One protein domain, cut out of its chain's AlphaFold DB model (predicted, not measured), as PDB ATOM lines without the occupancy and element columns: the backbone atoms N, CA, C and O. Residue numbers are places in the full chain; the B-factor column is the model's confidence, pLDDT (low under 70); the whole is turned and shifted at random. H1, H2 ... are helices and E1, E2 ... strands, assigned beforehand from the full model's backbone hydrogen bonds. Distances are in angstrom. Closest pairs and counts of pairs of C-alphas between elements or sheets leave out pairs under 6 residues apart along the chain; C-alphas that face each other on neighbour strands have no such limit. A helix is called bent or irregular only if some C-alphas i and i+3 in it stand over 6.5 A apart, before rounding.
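AT A GLANCE: This is residues 8 to 100 and 198 to 263 of the 270 residues of an uncharacterized protein of Flavobacterium sp. (UniProt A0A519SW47). This is a rounded, tightly filled ball of crossed helices, with two small two-strand ribbons, E1-E2 and E3-E4, at one end beside the long kinked helix H3. H5 is the hub of the rest: H2 runs beside it, while H4, H6 and H7 cross it. The printed part has 159 residues with four named strands and seven named helices, in the order E1 E2 E3 H1 E4 H2 H3 H4 H5 H6 H7; both sheets are antiparallel and the class is mostly helix. It is compact, with a radius of gyration of the C-alphas of 14.5 A and spans of 40 by 34 by 33 A.

HOW THE PARTS SIT: Start at E3, residues 28 to 32, and its antiparallel neighbour E4, residues 55 to 59, where N 31 and O 56 are 2.9 A apart, within hydrogen-bond range. H3, residues 76 to 95, has its Leu 80 C-alpha 7.2 A from that of Tyr 31, their closest. Near its other end look for the hairpin of E1, residues 11 to 14, and E2, residues 17 to 20, with N 12 and O 19 at 2.9 A; the closest C-alphas of E2 and H3 are Tyr 18 and Ser 94, 6.3 A. H1, residues 40 to 50, touches H3 residues 84 to 89 alone, closest at C-alphas 46 and 88, 5.4 A. H5, residues 215 to 228, touches H2, residues 60 to 72, at a shallow tilt of 14 degrees, opposite ways, closest at C-alphas 62 and 228, 5.5 A. H4, residues 198 to 208, touches H5 at a steep tilt of 53 degrees, closest at C-alphas 201 and 222, 6.7 A. H6, residues 245 to 251, and H7, residues 254 to 262, both touch H5 and stand about perpendicular to it, at 75 and 81 degrees; their closest C-alpha pairs are 220 and 249, 5.8 A, and 219 and 254, 6.0 A. In H2, H4, H5 and H6 every O i to N i+4 pair is within hydrogen-bond range; H1 has 5 of 7, H3 14 of 16, and H7 2 of 5 beside 5 of 6 O i to N i+3 pairs.

IN THESE COORDINATES: Find C-alpha 11 at (-47.483, 22.217, 59.904), where E1 begins. H3 runs 28.6 A from C-alpha 76 at (-33.222, 30.126, 42.806), with a kink of 31 degrees near residue 83. H5 is 19.9 A long and H2 18.2 A. H1 and H3 are irregular: C-alphas 45 and 48 are 7.6 A apart, and 77 and 80 are 8.2 A apart. H7 ends at C-alpha 262, (-59.743, 31.725, 35.568).

THE WHOLE: The C-alphas farthest apart, Glu 100 and Thr 213, are 42.3 A apart. Residues 101 to 197 are not printed, and C-alphas 100 and 198 are 21.1 A apart across the cut. The link from H5 to H6 is long, with 16 residues. Mean pLDDT of the printed part is 89.8; look for values under 70 at residues 235 to 238 and 263.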
ATOM      1  N   TYR A   8     -41.554  30.456  63.064       92.00
ATOM      2  CA  TYR A   8     -42.695  29.740  62.515       92.00
ATOM      3  C   TYR A   8     -42.443  28.231  62.559       92.00
ATOM      4  O   TYR A   8     -41.460  27.740  61.995       92.00
ATOM      5  N   GLN A   9     -43.340  27.516  63.240       86.25
ATOM      6  CA  GLN A   9     -43.327  26.059  63.336       86.25
ATOM      7  C   GLN A   9     -44.113  25.463  62.172       86.25
ATOM      8  O   GLN A   9     -45.269  25.827  61.944       86.25
ATOM      9  N   TRP A  10     -43.475  24.545  61.451       90.31
ATOM     10  CA  TRP A  10     -44.061  23.885  60.295       90.31
ATOM     11  C   TRP A  10     -45.304  23.076  60.663       90.31
ATOM     12  O   TRP A  10     -45.371  22.453  61.729       90.31
ATOM     13  N   ARG A  11     -46.284  23.044  59.757       91.75
ATOM     14  CA  ARG A  11     -47.483  22.217  59.904       91.75
ATOM     15  C   ARG A  11     -47.591  21.230  58.754       91.75
ATOM     16  O   ARG A  11     -47.561  21.608  57.585       91.75
ATOM     17  N   LYS A  12     -47.768  19.957  59.090       90.31
ATOM     18  CA  LYS A  12     -48.005  18.886  58.123       90.31
ATOM     19  C   LYS A  12     -49.502  18.701  57.913       90.31
ATOM     20  O   LYS A  12     -50.259  18.732  58.882       90.31
ATOM     21  N   PHE A  13     -49.921  18.491  56.668       89.69
ATOM     22  CA  PHE A  13     -51.311  18.175  56.356       89.69
ATOM     23  C   PHE A  13     -51.476  16.659  56.241       89.69
ATOM     24  O   PHE A  13     -51.016  16.045  55.280       89.69
ATOM     25  N   LEU A  14     -52.113  16.043  57.235       85.56
ATOM     26  CA  LEU A  14     -52.291  14.595  57.320       85.56
ATOM     27  C   LEU A  14     -53.707  14.276  57.795       85.56
ATOM     28  O   LEU A  14     -54.222  14.936  58.688       85.56
ATOM     29  N   ASN A  15     -54.341  13.258  57.204       82.88
ATOM     30  CA  ASN A  15     -55.691  12.812  57.576       82.88
ATOM     31  C   ASN A  15     -56.741  13.940  57.588       82.88
ATOM     32  O   ASN A  15     -57.665  13.940  58.398       82.88
ATOM     33  N   ASN A  16     -56.626  14.888  56.650       83.75
ATOM     34  CA  ASN A  16     -57.471  16.079  56.562       83.75
ATOM     35  C   ASN A  16     -57.397  16.994  57.794       83.75
ATOM     36  O   ASN A  16     -58.413  17.587  58.166       83.75
ATOM     37  N   GLU A  17     -56.226  17.104  58.418       86.56
ATOM     38  CA  GLU A  17     -55.944  18.006  59.532       86.56
ATOM     39  C   GLU A  17     -54.523  18.568  59.424       86.56
ATOM     40  O   GLU A  17     -53.637  17.963  58.818       86.56
ATOM     41  N   TYR A  18     -54.314  19.747  60.013       89.69
ATOM     42  CA  TYR A  18     -52.982  20.313  60.185       89.69
ATOM     43  C   TYR A  18     -52.439  19.934  61.552       89.69
ATOM     44  O   TYR A  18     -53.036  20.259  62.576       89.69
ATOM     45  N   ILE A  19     -51.281  19.286  61.557       88.81
ATOM     46  CA  ILE A  19     -50.585  18.875  62.771       88.81
ATOM     47  C   ILE A  19     -49.280  19.658  62.828       88.81
ATOM     48  O   ILE A  19     -48.527  19.690  61.852       88.81
ATOM     49  N   GLN A  20     -49.021  20.318  63.957       85.31
ATOM     50  CA  GLN A  20     -47.729  20.953  64.188       85.31
ATOM     51  C   GLN A  20     -46.658  19.869  64.294       85.31
ATOM     52  O   GLN A  20     -46.782  18.941  65.092       85.31
ATOM     53  N   GLU A  21     -45.617  19.982  63.478       77.50
ATOM     54  CA  GLU A  21     -44.523  19.022  63.462       77.50
ATOM     55  C   GLU A  21     -43.379  19.557  64.326       77.50
ATOM     56  O   GLU A  21     -42.769  20.580  64.009       77.50
ATOM     57  N   GLU A  22     -43.095  18.887  65.445       76.38
ATOM     58  CA  GLU A  22     -41.903  19.179  66.242       76.38
ATOM     59  C   GLU A  22     -40.679  18.584  65.543       76.38
ATOM     60  O   GLU A  22     -40.379  17.395  65.658       76.38
ATOM     61  N   LEU A  23     -39.980  19.417  64.773       74.31
ATOM     62  CA  LEU A  23     -38.795  19.002  64.032       74.31
ATOM     63  C   LEU A  23     -37.545  19.132  64.914       74.31
ATOM     64  O   LEU A  23     -37.235  20.232  65.382       74.31
ATOM     65  N   PRO A  24     -36.759  18.055  65.099       75.06
ATOM     66  CA  PRO A  24     -35.405  18.181  65.615       75.06
ATOM     67  C   PRO A  24     -34.591  19.131  64.731       75.06
ATOM     68  O   PRO A  24     -34.722  19.103  63.507       75.06
ATOM     69  N   ALA A  25     -33.678  19.907  65.319       71.25
ATOM     70  CA  ALA A  25     -32.850  20.856  64.567       71.25
ATOM     71  C   ALA A  25     -32.065  20.204  63.405       71.25
ATOM     72  O   ALA A  25     -31.807  20.850  62.394       71.25
ATOM     73  N   SER A  26     -31.724  18.914  63.515       74.00
ATOM     74  CA  SER A  26     -31.052  18.128  62.468       74.00
ATOM     75  C   SER A  26     -31.942  17.762  61.269       74.00
ATOM     76  O   SER A  26     -31.433  17.282  60.258       74.00
ATOM     77  N   GLN A  27     -33.256  17.971  61.367       83.81
ATOM     78  CA  GLN A  27     -34.253  17.619  60.350       83.81
ATOM     79  C   GLN A  27     -34.960  18.847  59.760       83.81
ATOM     80  O   GLN A  27     -35.913  18.704  58.991       83.81
ATOM     81  N   SER A  28     -34.490  20.049  60.097       86.88
ATOM     82  CA  SER A  28     -35.064  21.307  59.631       86.88
ATOM     83  C   SER A  28     -33.993  22.267  59.132       86.88
ATOM     84  O   SER A  28     -32.917  22.377  59.717       86.88
ATOM     85  N   PHE A  29     -34.325  23.023  58.095       90.44
ATOM     86  CA  PHE A  29     -33.540  24.151  57.620       90.44
ATOM     87  C   PHE A  29     -34.169  25.450  58.107       90.44
ATOM     88  O   PHE A  29     -35.370  25.663  57.937       90.44
ATOM     89  N   LEU A  30     -33.347  26.323  58.686       91.88
ATOM     90  CA  LEU A  30     -33.781  27.639  59.134       91.88
ATOM     91  C   LEU A  30     -33.592  28.670  58.025       91.88
ATOM     92  O   LEU A  30     -32.491  28.847  57.501       91.88
ATOM     93  N   TYR A  31     -34.670  29.377  57.708       92.88
ATOM     94  CA  TYR A  31     -34.661  30.502  56.785       92.88
ATOM     95  C   TYR A  31     -34.995  31.795  57.522       92.88
ATOM     96  O   TYR A  31     -36.027  31.831  58.196       92.88
ATOM     97  N   PRO A  32     -34.186  32.861  57.381       93.19
ATOM     98  CA  PRO A  32     -34.597  34.175  57.841       93.19
ATOM     99  C   PRO A  32     -35.773  34.650  56.992       93.19
ATOM    100  O   PRO A  32     -35.784  34.485  55.767       93.19
ATOM    101  N   ILE A  33     -36.762  35.246  57.643       89.38
ATOM    102  CA  ILE A  33     -37.893  35.844  56.948       89.38
ATOM    103  C   ILE A  33     -37.454  37.142  56.280       89.38
ATOM    104  O   ILE A  33     -36.731  37.958  56.848       89.38
ATOM    105  N   SER A  34     -37.924  37.336  55.053       84.12
ATOM    106  CA  SER A  34     -37.746  38.578  54.311       84.12
ATOM    107  C   SER A  34     -39.079  39.031  53.748       84.12
ATOM    108  O   SER A  34     -39.800  38.214  53.168       84.12
ATOM    109  N   ALA A  35     -39.364  40.330  53.840       85.19
ATOM    110  CA  ALA A  35     -40.485  40.929  53.129       85.19
ATOM    111  C   ALA A  35     -40.378  40.600  51.626       85.19
ATOM    112  O   ALA A  35     -39.339  40.895  51.023       85.19
ATOM    113  N   PRO A  36     -41.401  39.974  51.014       82.06
ATOM    114  CA  PRO A  36     -41.327  39.621  49.611       82.06
ATOM    115  C   PRO A  36     -41.236  40.855  48.710       82.06
ATOM    116  O   PRO A  36     -41.991  41.815  48.852       82.06
ATOM    117  N   VAL A  37     -40.320  40.798  47.749       86.88
ATOM    118  CA  VAL A  37     -40.106  41.792  46.687       86.88
ATOM    119  C   VAL A  37     -40.879  41.413  45.411       86.88
ATOM    120  O   VAL A  37     -40.844  42.121  44.409       86.88
ATOM    121  N   LEU A  38     -41.589  40.282  45.432       84.25
ATOM    122  CA  LEU A  38     -42.411  39.795  44.329       84.25
ATOM    123  C   LEU A  38     -43.819  40.362  44.435       84.25
ATOM    124  O   LEU A  38     -44.522  39.947  45.343       84.25
ATOM    125  N   GLY A  39     -44.220  41.223  43.494       86.69
ATOM    126  CA  GLY A  39     -45.607  41.656  43.269       86.69
ATOM    127  C   GLY A  39     -46.283  42.377  44.447       86.69
ATOM    128  O   GLY A  39     -46.183  41.987  45.605       86.69
ATOM    129  N   GLU A  40     -47.053  43.430  44.172       90.00
ATOM    130  CA  GLU A  40     -47.768  44.128  45.251       90.00
ATOM    131  C   GLU A  40     -48.787  43.217  45.959       90.00
ATOM    132  O   GLU A  40     -48.859  43.204  47.188       90.00
ATOM    133  N   GLU A  41     -49.514  42.406  45.192       91.62
ATOM    134  CA  GLU A  41     -50.549  41.513  45.719       91.62
ATOM    135  C   GLU A  41     -49.974  40.391  46.590       91.62
ATOM    136  O   GLU A  41     -50.471  40.141  47.684       91.62
ATOM    137  N   LEU A  42     -48.866  39.765  46.182       93.00
ATOM    138  CA  LEU A  42     -48.187  38.757  47.006       93.00
ATOM    139  C   LEU A  42     -47.629  39.362  48.295       93.00
ATOM    140  O   LEU A  42     -47.703  38.731  49.351       93.00
ATOM    141  N   ARG A  43     -47.112  40.596  48.238       91.75
ATOM    142  CA  ARG A  43     -46.678  41.322  49.435       91.75
ATOM    143  C   ARG A  43     -47.851  41.587  50.380       91.75
ATOM    144  O   ARG A  43     -47.712  41.336  51.570       91.75
ATOM    145  N   LYS A  44     -49.009  42.032  49.874       92.38
ATOM    146  CA  LYS A  44     -50.230  42.223  50.683       92.38
ATOM    147  C   LYS A  44     -50.686  40.913  51.327       92.38
ATOM    148  O   LYS A  44     -50.900  40.874  52.535       92.38
ATOM    149  N   LEU A  45     -50.758  39.836  50.544       94.06
ATOM    150  CA  LEU A  45     -51.195  38.516  51.010       94.06
ATOM    151  C   LEU A  45     -50.255  37.895  52.049       94.06
ATOM    152  O   LEU A  45     -50.696  37.069  52.834       94.06
ATOM    153  N   SER A  46     -48.977  38.278  52.072       94.62
ATOM    154  CA  SER A  46     -47.976  37.738  53.005       94.62
ATOM    155  C   SER A  46     -47.569  38.704  54.121       94.62
ATOM    156  O   SER A  46     -46.772  38.326  54.981       94.62
ATOM    157  N   ALA A  47     -48.133  39.919  54.147       92.88
ATOM    158  CA  ALA A  47     -47.773  40.989  55.080       92.88
ATOM    159  C   ALA A  47     -47.811  40.550  56.537       92.88
ATOM    160  O   ALA A  47     -46.817  40.683  57.246       92.88
ATOM    161  N   PHE A  48     -48.931  39.950  56.946       91.19
ATOM    162  CA  PHE A  48     -49.134  39.474  58.310       91.19
ATOM    163  C   PHE A  48     -48.034  38.491  58.757       91.19
ATOM    164  O   PHE A  48     -47.678  38.451  59.933       91.19
ATOM    165  N   PHE A  49     -47.493  37.702  57.822       93.31
ATOM    166  CA  PHE A  49     -46.543  36.640  58.121       93.31
ATOM    167  C   PHE A  49     -45.145  37.211  58.335       93.31
ATOM    168  O   PHE A  49     -44.528  36.966  59.372       93.31
ATOM    169  N   TYR A  50     -44.646  38.015  57.390       90.44
ATOM    170  CA  TYR A  50     -43.275  38.513  57.485       90.44
ATOM    171  C   TYR A  50     -43.087  39.616  58.534       90.44
ATOM    172  O   TYR A  50     -41.957  39.919  58.902       90.44
ATOM    173  N   THR A  51     -44.174  40.217  59.028       89.94
ATOM    174  CA  THR A  51     -44.138  41.108  60.198       89.94
ATOM    175  C   THR A  51     -44.293  40.362  61.523       89.94
ATOM    176  O   THR A  51     -44.010  40.935  62.571       89.94
ATOM    177  N   GLY A  52     -44.782  39.117  61.495       91.12
ATOM    178  CA  GLY A  52     -45.132  38.338  62.686       91.12
ATOM    179  C   GLY A  52     -44.080  37.320  63.128       91.12
ATOM    180  O   GLY A  52     -44.118  36.877  64.272       91.12
ATOM    181  N   TYR A  53     -43.135  36.963  62.258       92.94
ATOM    182  CA  TYR A  53     -42.150  35.909  62.506       92.94
ATOM    183  C   TYR A  53     -40.736  36.351  62.100       92.94
ATOM    184  O   TYR A  53     -40.565  37.164  61.194       92.94
ATOM    185  N   SER A  54     -39.715  35.786  62.752       91.81
ATOM    186  CA  SER A  54     -38.297  36.043  62.440       91.81
ATOM    187  C   SER A  54     -37.696  35.012  61.482       91.81
ATOM    188  O   SER A  54     -36.931  35.363  60.583       91.81
ATOM    189  N   CYS A  55     -38.053  33.741  61.667       92.88
ATOM    190  CA  CYS A  55     -37.493  32.611  60.935       92.88
ATOM    191  C   CYS A  55     -38.560  31.560  60.619       92.88
ATOM    192  O   CYS A  55     -39.580  31.464  61.299       92.88
ATOM    193  N   ILE A  56     -38.271  30.727  59.623       92.75
ATOM    194  CA  ILE A  56     -39.061  29.556  59.232       92.75
ATOM    195  C   ILE A  56     -38.203  28.313  59.446       92.75
ATOM    196  O   ILE A  56     -37.071  28.276  58.960       92.75
ATOM    197  N   ALA A  57     -38.740  27.298  60.120       91.81
ATOM    198  CA  ALA A  57     -38.157  25.959  60.149       91.81
ATOM    199  C   ALA A  57     -38.833  25.086  59.081       91.81
ATOM    200  O   ALA A  57     -40.001  24.741  59.215       91.81
ATOM    201  N   LEU A  58     -38.114  24.750  58.008       92.31
ATOM    202  CA  LEU A  58     -38.625  23.940  56.895       92.31
ATOM    203  C   LEU A  58     -38.068  22.506  56.982       92.31
ATOM    204  O   LEU A  58     -36.842  22.371  57.035       92.31
ATOM    205  N   PRO A  59     -38.892  21.438  56.960       93.62
ATOM    206  CA  PRO A  59     -38.390  20.065  57.003       93.62
ATOM    207  C   PRO A  59     -37.423  19.750  55.857       93.62
ATOM    208  O   PRO A  59     -37.568  20.262  54.745       93.62
ATOM    209  N   SER A  60     -36.458  18.860  56.098       92.88
ATOM    210  CA  SER A  60     -35.402  18.529  55.131       92.88
ATOM    211  C   SER A  60     -35.918  18.064  53.766       92.88
ATOM    212  O   SER A  60     -35.386  18.505  52.746       92.88
ATOM    213  N   LEU A  61     -36.955  17.219  53.720       92.56
ATOM    214  CA  LEU A  61     -37.537  16.750  52.455       92.56
ATOM    215  C   LEU A  61     -38.202  17.900  51.687       92.56
ATOM    216  O   LEU A  61     -37.925  18.100  50.506       92.56
ATOM    217  N   ASN A  62     -39.019  18.702  52.373       94.88
ATOM    218  CA  ASN A  62     -39.671  19.875  51.797       94.88
ATOM    219  C   ASN A  62     -38.632  20.871  51.279       94.88
ATOM    220  O   ASN A  62     -38.772  21.388  50.177       94.88
ATOM    221  N   ASN A  63     -37.559  21.097  52.038       95.69
ATOM    222  CA  ASN A  63     -36.459  21.963  51.638       95.69
ATOM    223  C   ASN A  63     -35.724  21.444  50.396       95.69
ATOM    224  O   ASN A  63     -35.423  22.231  49.500       95.69
ATOM    225  N   LYS A  64     -35.456  20.134  50.321       96.25
ATOM    226  CA  LYS A  64     -34.860  19.500  49.137       96.25
ATOM    227  C   LYS A  64     -35.721  19.773  47.898       96.25
ATOM    228  O   LYS A  64     -35.237  20.396  46.956       96.25
ATOM    229  N   LEU A  65     -37.000  19.393  47.942       97.56
ATOM    230  CA  LEU A  65     -37.941  19.584  46.830       97.56
ATOM    231  C   LEU A  65     -38.122  21.065  46.476       97.56
ATOM    232  O   LEU A  65     -38.214  21.420  45.307       97.56
ATOM    233  N   PHE A  66     -38.141  21.945  47.477       98.06
ATOM    234  CA  PHE A  66     -38.233  23.390  47.289       98.06
ATOM    235  C   PHE A  66     -37.042  23.946  46.504       98.06
ATOM    236  O   PHE A  66     -37.223  24.709  45.554       98.06
ATOM    237  N   ILE A  67     -35.822  23.559  46.882       97.94
ATOM    238  CA  ILE A  67     -34.603  23.982  46.188       97.94
ATOM    239  C   ILE A  67     -34.599  23.447  44.753       97.94
ATOM    240  O   ILE A  67     -34.329  24.217  43.831       97.94
ATOM    241  N   GLU A  68     -34.937  22.171  44.558       98.25
ATOM    242  CA  GLU A  68     -35.040  21.554  43.231       98.25
ATOM    243  C   GLU A  68     -36.081  22.276  42.359       98.25
ATOM    244  O   GLU A  68     -35.792  22.624  41.214       98.25
ATOM    245  N   LEU A  69     -37.263  22.590  42.905       98.44
ATOM    246  CA  LEU A  69     -38.332  23.293  42.190       98.44
ATOM    247  C   LEU A  69     -37.893  24.690  41.731       98.44
ATOM    248  O   LEU A  69     -38.153  25.088  40.591       98.44
ATOM    249  N   LEU A  70     -37.215  25.450  42.598       98.06
ATOM    250  CA  LEU A  70     -36.703  26.775  42.242       98.06
ATOM    251  C   LEU A  70     -35.601  26.707  41.185       98.06
ATOM    252  O   LEU A  70     -35.551  27.575  40.312       98.06
ATOM    253  N   GLN A  71     -34.737  25.690  41.236       97.94
ATOM    254  CA  GLN A  71     -33.720  25.462  40.209       97.94
ATOM    255  C   GLN A  71     -34.362  25.115  38.867       97.94
ATOM    256  O   GLN A  71     -34.029  25.741  37.861       97.94
ATOM    257  N   TRP A  72     -35.330  24.198  38.863       97.81
ATOM    258  CA  TRP A  72     -36.093  23.809  37.676       97.81
ATOM    259  C   TRP A  72     -36.796  25.003  37.013       97.81
ATOM    260  O   TRP A  72     -36.826  25.105  35.786       97.81
ATOM    261  N   ALA A  73     -37.309  25.942  37.812       96.94
ATOM    262  CA  ALA A  73     -37.959  27.157  37.323       96.94
ATOM    263  C   ALA A  73     -36.993  28.307  36.968       96.94
ATOM    264  O   ALA A  73     -37.436  29.328  36.447       96.94
ATOM    265  N   GLY A  74     -35.693  28.198  37.270       96.56
ATOM    266  CA  GLY A  74     -34.740  29.307  37.119       96.56
ATOM    267  C   GLY A  74     -34.943  30.454  38.126       96.56
ATOM    268  O   GLY A  74     -34.520  31.585  37.887       96.56
ATOM    269  N   LEU A  75     -35.582  30.182  39.268       96.69
ATOM    270  CA  LEU A  75     -35.987  31.164  40.284       96.69
ATOM    271  C   LEU A  75     -35.192  31.052  41.597       96.69
ATOM    272  O   LEU A  75     -35.563  31.661  42.598       96.69
ATOM    273  N   SER A  76     -34.068  30.327  41.612       96.94
ATOM    274  CA  SER A  76     -33.222  30.126  42.806       96.94
ATOM    275  C   SER A  76     -32.792  31.423  43.503       96.94
ATOM    276  O   SER A  76     -32.639  31.451  44.722       96.94
ATOM    277  N   HIS A  77     -32.632  32.515  42.750       94.81
ATOM    278  CA  HIS A  77     -32.284  33.836  43.284       94.81
ATOM    279  C   HIS A  77     -33.387  34.445  44.176       94.81
ATOM    280  O   HIS A  77     -33.111  35.325  44.983       94.81
ATOM    281  N   LEU A  78     -34.624  33.942  44.088       94.94
ATOM    282  CA  LEU A  78     -35.786  34.397  44.860       94.94
ATOM    283  C   LEU A  78     -36.121  33.479  46.042       94.94
ATOM    284  O   LEU A  78     -37.200  33.598  46.616       94.94
ATOM    285  N   LYS A  79     -35.209  32.585  46.437       95.44
ATOM    286  CA  LYS A  79     -35.436  31.570  47.478       95.44
ATOM    287  C   LYS A  79     -36.100  32.108  48.751       95.44
ATOM    288  O   LYS A  79     -37.100  31.552  49.190       95.44
ATOM    289  N   LEU A  80     -35.586  33.204  49.316       94.69
ATOM    290  CA  LEU A  80     -36.149  33.793  50.540       94.69
ATOM    291  C   LEU A  80     -37.566  34.359  50.338       94.69
ATOM    292  O   LEU A  80     -38.401  34.283  51.233       94.69
ATOM    293  N   ASN A  81     -37.878  34.864  49.142       94.38
ATOM    294  CA  ASN A  81     -39.225  35.334  48.828       94.38
ATOM    295  C   ASN A  81     -40.206  34.164  48.800       94.38
ATOM    296  O   ASN A  81     -41.252  34.217  49.441       94.38
ATOM    297  N   PHE A  82     -39.858  33.094  48.084       96.69
ATOM    298  CA  PHE A  82     -40.752  31.952  47.929       96.69
ATOM    299  C   PHE A  82     -40.935  31.150  49.213       96.69
ATOM    300  O   PHE A  82     -42.041  30.673  49.444       96.69
ATOM    301  N   VAL A  83     -39.914  31.039  50.070       96.00
ATOM    302  CA  VAL A  83     -40.090  30.358  51.362       96.00
ATOM    303  C   VAL A  83     -41.018  31.150  52.281       96.00
ATOM    304  O   VAL A  83     -41.896  30.559  52.909       96.00
ATOM    305  N   THR A  84     -40.914  32.485  52.293       95.50
ATOM    306  CA  THR A  84     -41.841  33.360  53.026       95.50
ATOM    307  C   THR A  84     -43.258  33.268  52.462       95.50
ATOM    308  O   THR A  84     -44.200  33.068  53.220       95.50
ATOM    309  N   ILE A  85     -43.426  33.368  51.137       96.56
ATOM    310  CA  ILE A  85     -44.741  33.296  50.477       96.56
ATOM    311  C   ILE A  85     -45.397  31.931  50.706       96.56
ATOM    312  O   ILE A  85     -46.570  31.876  51.063       96.56
ATOM    313  N   GLY A  86     -44.653  30.837  50.530       96.88
ATOM    314  CA  GLY A  86     -45.158  29.482  50.749       96.88
ATOM    315  C   GLY A  86     -45.558  29.241  52.205       96.88
ATOM    316  O   GLY A  86     -46.603  28.648  52.467       96.88
ATOM    317  N   SER A  87     -44.781  29.760  53.158       96.31
ATOM    318  CA  SER A  87     -45.103  29.636  54.587       96.31
ATOM    319  C   SER A  87     -46.301  30.499  54.984       96.31
ATOM    320  O   SER A  87     -47.155  30.044  55.739       96.31
ATOM    321  N   ALA A  88     -46.424  31.708  54.424       96.62
ATOM    322  CA  ALA A  88     -47.605  32.549  54.598       96.62
ATOM    323  C   ALA A  88     -48.865  31.856  54.058       96.62
ATOM    324  O   ALA A  88     -49.887  31.822  54.741       96.62
ATOM    325  N   LEU A  89     -48.773  31.237  52.877       97.06
ATOM    326  CA  LEU A  89     -49.844  30.428  52.301       97.06
ATOM    327  C   LEU A  89     -50.238  29.264  53.227       97.06
ATOM    328  O   LEU A  89     -51.425  29.106  53.517       97.06
ATOM    329  N   GLN A  90     -49.269  28.474  53.712       96.06
ATOM    330  CA  GLN A  90     -49.529  27.368  54.645       96.06
ATOM    331  C   GLN A  90     -50.223  27.871  55.911       96.06
ATOM    332  O   GLN A  90     -51.253  27.323  56.309       96.06
ATOM    333  N   TYR A  91     -49.690  28.928  56.524       95.75
ATOM    334  CA  TYR A  91     -50.264  29.524  57.721       95.75
ATOM    335  C   TYR A  91     -51.709  29.957  57.478       95.75
ATOM    336  O   TYR A  91     -52.608  29.447  58.141       95.75
ATOM    337  N   SER A  92     -51.953  30.824  56.488       94.69
ATOM    338  CA  SER A  92     -53.298  31.330  56.207       94.69
ATOM    339  C   SER A  92     -54.268  30.194  55.935       94.69
ATOM    340  O   SER A  92     -55.358  30.177  56.502       94.69
ATOM    341  N   HIS A  93     -53.881  29.242  55.082       94.38
ATOM    342  CA  HIS A  93     -54.745  28.123  54.742       94.38
ATOM    343  C   HIS A  93     -55.066  27.281  55.980       94.38
ATOM    344  O   HIS A  93     -56.234  26.995  56.216       94.38
ATOM    345  N   SER A  94     -54.060  26.934  56.788       92.75
ATOM    346  CA  SER A  94     -54.241  26.098  57.980       92.75
ATOM    347  C   SER A  94     -55.116  26.746  59.053       92.75
ATOM    348  O   SER A  94     -55.999  26.076  59.576       92.75
ATOM    349  N   GLU A  95     -54.958  28.047  59.314       91.00
ATOM    350  CA  GLU A  95     -55.813  28.795  60.254       91.00
ATOM    351  C   GLU A  95     -57.272  28.903  59.776       91.00
ATOM    352  O   GLU A  95     -58.177  29.124  60.575       91.00
ATOM    353  N   ASN A  96     -57.516  28.745  58.470       88.88
ATOM    354  CA  ASN A  96     -58.844  28.860  57.867       88.88
ATOM    355  C   ASN A  96     -59.401  27.523  57.353       88.88
ATOM    356  O   ASN A  96     -60.439  27.494  56.684       88.88
ATOM    357  N   TYR A  97     -58.725  26.410  57.634       87.88
ATOM    358  CA  TYR A  97     -59.142  25.087  57.193       87.88
ATOM    359  C   TYR A  97     -60.121  24.475  58.201       87.88
ATOM    360  O   TYR A  97     -59.822  24.391  59.386       87.88
ATOM    361  N   LYS A  98     -61.296  24.036  57.722       80.69
ATOM    362  CA  LYS A  98     -62.370  23.443  58.548       80.69
ATOM    363  C   LYS A  98     -62.729  24.274  59.797       80.69
ATOM    364  O   LYS A  98     -62.922  23.719  60.875       80.69
ATOM    365  N   ILE A  99     -62.863  25.595  59.639       80.69
ATOM    366  CA  ILE A  99     -63.330  26.481  60.716       80.69
ATOM    367  C   ILE A  99     -64.651  25.945  61.288       80.69
ATOM    368  O   ILE A  99     -65.609  25.706  60.544       80.69
ATOM    369  N   GLU A 100     -64.700  25.761  62.607       79.38
ATOM    370  CA  GLU A 100     -65.894  25.278  63.290       79.38
ATOM    371  C   GLU A 100     -67.041  26.292  63.171       79.38
ATOM    372  O   GLU A 100     -66.904  27.483  63.462       79.38
ATOM    373  N   THR A 198     -57.102  30.326  46.027       92.50
ATOM    374  CA  THR A 198     -57.429  31.130  44.841       92.50
ATOM    375  C   THR A 198     -56.548  32.378  44.765       92.50
ATOM    376  O   THR A 198     -55.888  32.595  43.750       92.50
ATOM    377  N   ASP A 199     -56.468  33.149  45.849       93.25
ATOM    378  CA  ASP A 199     -55.746  34.425  45.892       93.25
ATOM    379  C   ASP A 199     -54.249  34.252  45.671       93.25
ATOM    380  O   ASP A 199     -53.663  34.909  44.809       93.25
ATOM    381  N   PHE A 200     -53.631  33.314  46.390       95.69
ATOM    382  CA  PHE A 200     -52.213  33.020  46.209       95.69
ATOM    383  C   PHE A 200     -51.927  32.454  44.815       95.69
ATOM    384  O   PHE A 200     -50.945  32.859  44.194       95.69
ATOM    385  N   SER A 201     -52.783  31.574  44.281       95.00
ATOM    386  CA  SER A 201     -52.604  31.028  42.926       95.00
ATOM    387  C   SER A 201     -52.633  32.125  41.866       95.00
ATOM    388  O   SER A 201     -51.794  32.143  40.969       95.00
ATOM    389  N   GLN A 202     -53.580  33.058  41.970       93.88
ATOM    390  CA  GLN A 202     -53.707  34.179  41.041       93.88
ATOM    391  C   GLN A 202     -52.529  35.138  41.156       93.88
ATOM    392  O   GLN A 202     -51.909  35.468  40.144       93.88
ATOM    393  N   ALA A 203     -52.185  35.543  42.379       95.06
ATOM    394  CA  ALA A 203     -51.084  36.461  42.625       95.06
ATOM    395  C   ALA A 203     -49.747  35.878  42.129       95.06
ATOM    396  O   ALA A 203     -48.991  36.575  41.449       95.06
ATOM    397  N   LEU A 204     -49.487  34.587  42.371       95.75
ATOM    398  CA  LEU A 204     -48.326  33.876  41.823       95.75
ATOM    399  C   LEU A 204     -48.368  33.806  40.295       95.75
ATOM    400  O   LEU A 204     -47.374  34.121  39.643       95.75
ATOM    401  N   TYR A 205     -49.506  33.424  39.711       95.12
ATOM    402  CA  TYR A 205     -49.634  33.274  38.263       95.12
ATOM    403  C   TYR A 205     -49.368  34.581  37.524       95.12
ATOM    404  O   TYR A 205     -48.580  34.599  36.582       95.12
ATOM    405  N   TYR A 206     -49.991  35.682  37.946       93.38
ATOM    406  CA  TYR A 206     -49.794  36.967  37.283       93.38
ATOM    407  C   TYR A 206     -48.366  37.481  37.472       93.38
ATOM    408  O   TYR A 206     -47.752  37.898  36.490       93.38
ATOM    409  N   THR A 207     -47.809  37.355  38.682       94.19
ATOM    410  CA  THR A 207     -46.437  37.797  38.981       94.19
ATOM    411  C   THR A 207     -45.387  37.039  38.168       94.19
ATOM    412  O   THR A 207     -44.409  37.637  37.736       94.19
ATOM    413  N   LEU A 208     -45.583  35.737  37.940       94.69
ATOM    414  CA  LEU A 208     -44.588  34.867  37.302       94.69
ATOM    415  C   LEU A 208     -44.874  34.574  35.828       94.69
ATOM    416  O   LEU A 208     -44.096  33.879  35.180       94.69
ATOM    417  N   SER A 209     -45.979  35.075  35.276       93.31
ATOM    418  CA  SER A 209     -46.408  34.773  33.904       93.31
ATOM    419  C   SER A 209     -45.341  35.052  32.841       93.31
ATOM    420  O   SER A 209     -45.259  34.316  31.860       93.31
ATOM    421  N   SER A 210     -44.493  36.061  33.049       92.19
ATOM    422  CA  SER A 210     -43.386  36.414  32.154       92.19
ATOM    423  C   SER A 210     -42.158  35.507  32.292       92.19
ATOM    424  O   SER A 210     -41.361  35.422  31.360       92.19
ATOM    425  N   ASN A 211     -42.002  34.800  33.417       93.12
ATOM    426  CA  ASN A 211     -40.873  33.900  33.672       93.12
ATOM    427  C   ASN A 211     -41.030  32.529  33.000       93.12
ATOM    428  O   ASN A 211     -40.057  31.784  32.900       93.12
ATOM    429  N   PHE A 212     -42.233  32.179  32.537       94.62
ATOM    430  CA  PHE A 212     -42.527  30.866  31.968       94.62
ATOM    431  C   PHE A 212     -43.032  30.977  30.531       94.62
ATOM    432  O   PHE A 212     -44.061  31.585  30.256       94.62
ATOM    433  N   THR A 213     -42.373  30.278  29.603       91.56
ATOM    434  CA  THR A 213     -42.820  30.201  28.201       91.56
ATOM    435  C   THR A 213     -44.123  29.409  28.046       91.56
ATOM    436  O   THR A 213     -44.920  29.671  27.150       91.56
ATOM    437  N   GLN A 214     -44.349  28.415  28.911       93.69
ATOM    438  CA  GLN A 214     -45.519  27.539  28.864       93.69
ATOM    439  C   GLN A 214     -46.374  27.713  30.118       93.69
ATOM    440  O   GLN A 214     -45.913  27.470  31.233       93.69
ATOM    441  N   LYS A 215     -47.661  28.035  29.927       92.25
ATOM    442  CA  LYS A 215     -48.631  28.164  31.029       92.25
ATOM    443  C   LYS A 215     -48.742  26.891  31.869       92.25
ATOM    444  O   LYS A 215     -48.904  26.982  33.076       92.25
ATOM    445  N   SER A 216     -48.646  25.712  31.254       93.31
ATOM    446  CA  SER A 216     -48.655  24.431  31.973       93.31
ATOM    447  C   SER A 216     -47.506  24.319  32.973       93.31
ATOM    448  O   SER A 216     -47.753  23.926  34.105       93.31
ATOM    449  N   LYS A 217     -46.289  24.735  32.600       95.50
ATOM    450  CA  LYS A 217     -45.130  24.719  33.503       95.50
ATOM    451  C   LYS A 217     -45.298  25.675  34.679       95.50
ATOM    452  O   LYS A 217     -44.968  25.312  35.800       95.50
ATOM    453  N   LEU A 218     -45.859  26.862  34.444       96.19
ATOM    454  CA  LEU A 218     -46.200  27.788  35.527       96.19
ATOM    455  C   LEU A 218     -47.241  27.182  36.480       96.19
ATOM    456  O   LEU A 218     -47.118  27.297  37.694       96.19
ATOM    457  N   LEU A 219     -48.255  26.504  35.944       94.94
ATOM    458  CA  LEU A 219     -49.261  25.826  36.761       94.94
ATOM    459  C   LEU A 219     -48.668  24.677  37.582       94.94
ATOM    460  O   LEU A 219     -48.993  24.552  38.758       94.94
ATOM    461  N   GLN A 220     -47.770  23.886  36.988       95.12
ATOM    462  CA  GLN A 220     -47.016  22.855  37.702       95.12
ATOM    463  C   GLN A 220     -46.163  23.471  38.808       95.12
ATOM    464  O   GLN A 220     -46.217  22.998  39.935       95.12
ATOM    465  N   PHE A 221     -45.464  24.576  38.529       97.00
ATOM    466  CA  PHE A 221     -44.690  25.295  39.538       97.00
ATOM    467  C   PHE A 221     -45.543  25.690  40.748       97.00
ATOM    468  O   PHE A 221     -45.184  25.390  41.884       97.00
ATOM    469  N   ILE A 222     -46.684  26.344  40.506       96.31
ATOM    470  CA  ILE A 222     -47.586  26.802  41.570       96.31
ATOM    471  C   ILE A 222     -48.140  25.604  42.352       96.31
ATOM    472  O   ILE A 222     -48.135  25.627  43.580       96.31
ATOM    473  N   GLY A 223     -48.573  24.542  41.668       94.50
ATOM    474  CA  GLY A 223     -49.105  23.351  42.328       94.50
ATOM    475  C   GLY A 223     -48.079  22.606  43.170       94.50
ATOM    476  O   GLY A 223     -48.351  22.294  44.328       94.50
ATOM    477  N   SER A 224     -46.875  22.397  42.638       95.56
ATOM    478  CA  SER A 224     -45.783  21.775  43.384       95.56
ATOM    479  C   SER A 224     -45.367  22.634  44.575       95.56
ATOM    480  O   SER A 224     -45.115  22.090  45.645       95.56
ATOM    481  N   LEU A 225     -45.376  23.967  44.442       96.94
ATOM    482  CA  LEU A 225     -45.154  24.865  45.573       96.94
ATOM    483  C   LEU A 225     -46.215  24.648  46.663       96.94
ATOM    484  O   LEU A 225     -45.865  24.497  47.827       96.94
ATOM    485  N   PHE A 226     -47.499  24.564  46.311       95.50
ATOM    486  CA  PHE A 226     -48.566  24.319  47.288       95.50
ATOM    487  C   PHE A 226     -48.357  22.989  48.023       95.50
ATOM    488  O   PHE A 226     -48.403  22.961  49.251       95.50
ATOM    489  N   HIS A 227     -48.047  21.906  47.305       94.06
ATOM    490  CA  HIS A 227     -47.790  20.591  47.911       94.06
ATOM    491  C   HIS A 227     -46.565  20.593  48.826       94.06
ATOM    492  O   HIS A 227     -46.649  20.121  49.961       94.06
ATOM    493  N   ILE A 228     -45.450  21.184  48.379       96.00
ATOM    494  CA  ILE A 228     -44.234  21.351  49.191       96.00
ATOM    495  C   ILE A 228     -44.555  22.094  50.484       96.00
ATOM    496  O   ILE A 228     -44.041  21.722  51.533       96.00
ATOM    497  N   PHE A 229     -45.440  23.089  50.438       95.81
ATOM    498  CA  PHE A 229     -45.903  23.825  51.613       95.81
ATOM    499  C   PHE A 229     -47.147  23.223  52.274       95.81
ATOM    500  O   PHE A 229     -47.814  23.884  53.064       95.81
ATOM    501  N   GLN A 230     -47.433  21.944  52.025       94.06
ATOM    502  CA  GLN A 230     -48.507  21.189  52.675       94.06
ATOM    503  C   GLN A 230     -49.882  21.870  52.553       94.06
ATOM    504  O   GLN A 230     -50.705  21.818  53.465       94.06
ATOM    505  N   VAL A 231     -50.145  22.518  51.418       94.06
ATOM    506  CA  VAL A 231     -51.450  23.089  51.072       94.06
ATOM    507  C   VAL A 231     -52.122  22.213  50.013       94.06
ATOM    508  O   VAL A 231     -51.602  22.088  48.900       94.06
ATOM    509  N   PRO A 232     -53.269  21.585  50.332       89.56
ATOM    510  CA  PRO A 232     -53.895  20.614  49.450       89.56
ATOM    511  C   PRO A 232     -54.556  21.329  48.279       89.56
ATOM    512  O   PRO A 232     -55.347  22.261  48.441       89.56
ATOM    513  N   THR A 233     -54.241  20.886  47.072       83.94
ATOM    514  CA  THR A 233     -54.726  21.525  45.843       83.94
ATOM    515  C   THR A 233     -56.071  20.956  45.416       83.94
ATOM    516  O   THR A 233     -56.882  21.676  44.844       83.94
ATOM    517  N   ASN A 234     -56.341  19.702  45.778       75.88
ATOM    518  CA  ASN A 234     -57.625  19.031  45.620       75.88
ATOM    519  C   ASN A 234     -58.343  18.951  46.975       75.88
ATOM    520  O   ASN A 234     -57.715  18.990  48.035       75.88
ATOM    521  N   ASN A 235     -59.671  18.841  46.955       64.19
ATOM    522  CA  ASN A 235     -60.447  18.712  48.184       64.19
ATOM    523  C   ASN A 235     -60.213  17.336  48.829       64.19
ATOM    524  O   ASN A 235     -60.507  16.320  48.212       64.19
ATOM    525  N   ASN A 236     -59.794  17.331  50.098       53.97
ATOM    526  CA  ASN A 236     -59.736  16.158  50.985       53.97
ATOM    527  C   ASN A 236     -58.766  15.026  50.597       53.97
ATOM    528  O   ASN A 236     -58.990  13.875  50.978       53.97
ATOM    529  N   GLU A 237     -57.685  15.335  49.887       64.62
ATOM    530  CA  GLU A 237     -56.614  14.369  49.630       64.62
ATOM    531  C   GLU A 237     -55.423  14.646  50.551       64.62
ATOM    532  O   GLU A 237     -55.023  15.798  50.749       64.62
ATOM    533  N   ALA A 238     -54.870  13.583  51.142       66.75
ATOM    534  CA  ALA A 238     -53.597  13.670  51.843       66.75
ATOM    535  C   ALA A 238     -52.518  14.142  50.859       66.75
ATOM    536  O   ALA A 238     -52.485  13.710  49.709       66.75
ATOM    537  N   ILE A 239     -51.638  15.035  51.310       77.81
ATOM    538  CA  ILE A 239     -50.512  15.482  50.491       77.81
ATOM    539  C   ILE A 239     -49.362  14.528  50.761       77.81
ATOM    540  O   ILE A 239     -48.616  14.684  51.731       77.81
ATOM    541  N   GLU A 240     -49.221  13.530  49.902       71.31
ATOM    542  CA  GLU A 240     -48.019  12.710  49.882       71.31
ATOM    543  C   GLU A 240     -46.927  13.472  49.131       71.31
ATOM    544  O   GLU A 240     -47.033  13.745  47.936       71.31
ATOM    545  N   LEU A 241     -45.883  13.873  49.856       82.69
ATOM    546  CA  LEU A 241     -44.688  14.404  49.218       82.69
ATOM    547  C   LEU A 241     -43.892  13.256  48.621       82.69
ATOM    548  O   LEU A 241     -43.485  12.337  49.331       82.69
ATOM    549  N   TYR A 242     -43.648  13.355  47.321       86.69
ATOM    550  CA  TYR A 242     -42.792  12.433  46.596       86.69
ATOM    551  C   TYR A 242     -41.320  12.647  46.964       86.69
ATOM    552  O   TYR A 242     -40.910  13.738  47.358       86.69
ATOM    553  N   GLU A 243     -40.495  11.611  46.811       88.31
ATOM    554  CA  GLU A 243     -39.054  11.708  47.089       88.31
ATOM    555  C   GLU A 243     -38.292  12.543  46.045       88.31
ATOM    556  O   GLU A 243     -37.190  13.043  46.328       88.31
ATOM    557  N   THR A 244     -38.869  12.688  44.847       92.06
ATOM    558  CA  THR A 244     -38.289  13.389  43.698       92.06
ATOM    559  C   THR A 244     -39.197  14.516  43.206       92.06
ATOM    560  O   THR A 244     -40.426  14.443  43.304       92.06
ATOM    561  N   LEU A 245     -38.586  15.569  42.653       95.19
ATOM    562  CA  LEU A 245     -39.325  16.662  42.026       95.19
ATOM    563  C   LEU A 245     -40.124  16.203  40.796       95.19
ATOM    564  O   LEU A 245     -41.228  16.699  40.588       95.19
ATOM    565  N   ASP A 246     -39.588  15.294  39.982       94.94
ATOM    566  CA  ASP A 246     -40.239  14.874  38.734       94.94
ATOM    567  C   ASP A 246     -41.595  14.213  39.004       94.94
ATOM    568  O   ASP A 246     -42.596  14.579  38.381       94.94
ATOM    569  N   ASP A 247     -41.658  13.322  39.995       92.31
ATOM    570  CA  ASP A 247     -42.909  12.685  40.415       92.31
ATOM    571  C   ASP A 247     -43.913  13.724  40.939       92.31
ATOM    572  O   ASP A 247     -45.098  13.695  40.592       92.31
ATOM    573  N   LEU A 248     -43.429  14.705  41.709       92.25
ATOM    574  CA  LEU A 248     -44.250  15.803  42.210       92.25
ATOM    575  C   LEU A 248     -44.786  16.701  41.083       92.25
ATOM    576  O   LEU A 248     -45.919  17.162  41.157       92.25
ATOM    577  N   LEU A 249     -44.002  16.985  40.043       93.44
ATOM    578  CA  LEU A 249     -44.446  17.800  38.905       93.44
ATOM    579  C   LEU A 249     -45.515  17.084  38.069       93.44
ATOM    580  O   LEU A 249     -46.391  17.740  37.493       93.44
ATOM    581  N   ILE A 250     -45.429  15.753  37.975       91.06
ATOM    582  CA  ILE A 250     -46.385  14.903  37.254       91.06
ATOM    583  C   ILE A 250     -47.706  14.783  38.023       91.06
ATOM    584  O   ILE A 250     -48.764  14.743  37.396       91.06
ATOM    585  N   SER A 251     -47.662  14.763  39.358       89.00
ATOM    586  CA  SER A 251     -48.858  14.602  40.196       89.00
ATOM    587  C   SER A 251     -49.788  15.823  40.202       89.00
ATOM    588  O   SER A 251     -50.958  15.706  40.571       89.00
ATOM    589  N   ILE A 252     -49.312  16.999  39.772       90.81
ATOM    590  CA  ILE A 252     -50.119  18.223  39.778       90.81
ATOM    591  C   ILE A 252     -51.244  18.157  38.741       90.81
ATOM    592  O   ILE A 252     -51.011  18.210  37.529       90.81
ATOM    593  N   ASP A 253     -52.493  18.186  39.214       88.12
ATOM    594  CA  ASP A 253     -53.659  18.366  38.348       88.12
ATOM    595  C   ASP A 253     -53.757  19.816  37.835       88.12
ATOM    596  O   ASP A 253     -54.380  20.710  38.419       88.12
ATOM    597  N   ILE A 254     -53.152  20.038  36.668       87.94
ATOM    598  CA  ILE A 254     -53.178  21.313  35.946       87.94
ATOM    599  C   ILE A 254     -54.614  21.760  35.630       87.94
ATOM    600  O   ILE A 254     -54.873  22.966  35.566       87.94
ATOM    601  N   LYS A 255     -55.557  20.833  35.394       86.25
ATOM    602  CA  LYS A 255     -56.945  21.202  35.068       86.25
ATOM    603  C   LYS A 255     -57.607  21.843  36.274       86.25
ATOM    604  O   LYS A 255     -58.198  22.910  36.114       86.25
ATOM    605  N   ASN A 256     -57.432  21.254  37.456       81.69
ATOM    606  CA  ASN A 256     -57.952  21.829  38.688       81.69
ATOM    607  C   ASN A 256     -57.361  23.228  38.948       81.69
ATOM    608  O   ASN A 256     -58.095  24.196  39.144       81.69
ATOM    609  N   PHE A 257     -56.043  23.398  38.796       78.75
ATOM    610  CA  PHE A 257     -55.396  24.701  39.004       78.75
ATOM    611  C   PHE A 257     -55.855  25.816  38.063       78.75
ATOM    612  O   PHE A 257     -55.857  26.990  38.439       78.75
ATOM    613  N   ARG A 258     -56.291  25.482  36.843       84.25
ATOM    614  CA  ARG A 258     -56.880  26.489  35.948       84.25
ATOM    615  C   ARG A 258     -58.137  27.114  36.544       84.25
ATOM    616  O   ARG A 258     -58.383  28.288  36.269       84.25
ATOM    617  N   HIS A 259     -58.909  26.397  37.361       83.62
ATOM    618  CA  HIS A 259     -60.098  26.956  38.010       83.62
ATOM    619  C   HIS A 259     -59.743  28.069  38.999       83.62
ATOM    620  O   HIS A 259     -60.404  29.107  38.990       83.62
ATOM    621  N   TYR A 260     -58.650  27.921  39.752       81.56
ATOM    622  CA  TYR A 260     -58.183  28.962  40.673       81.56
ATOM    623  C   TYR A 260     -57.765  30.252  39.955       81.56
ATOM    624  O   TYR A 260     -57.878  31.332  40.520       81.56
ATOM    625  N   ILE A 261     -57.335  30.184  38.695       82.81
ATOM    626  CA  ILE A 261     -56.774  31.343  37.977       82.81
ATOM    627  C   ILE A 261     -57.793  32.014  37.059       82.81
ATOM    628  O   ILE A 261     -57.753  33.223  36.846       82.81
ATOM    629  N   THR A 262     -58.718  31.233  36.503       72.25
ATOM    630  CA  THR A 262     -59.743  31.725  35.568       72.25
ATOM    631  C   THR A 262     -60.905  32.437  36.259       72.25
ATOM    632  O   THR A 262     -61.619  33.201  35.607       72.25
ATOM    633  N   GLY A 263     -61.087  32.242  37.569       58.56
ATOM    634  CA  GLY A 263     -62.032  33.023  38.362       58.56
ATOM    635  C   GLY A 263     -61.594  34.483  38.409       58.56
ATOM    636  O   GLY A 263     -60.690  34.817  39.162       58.56
TER     637      GLY A 263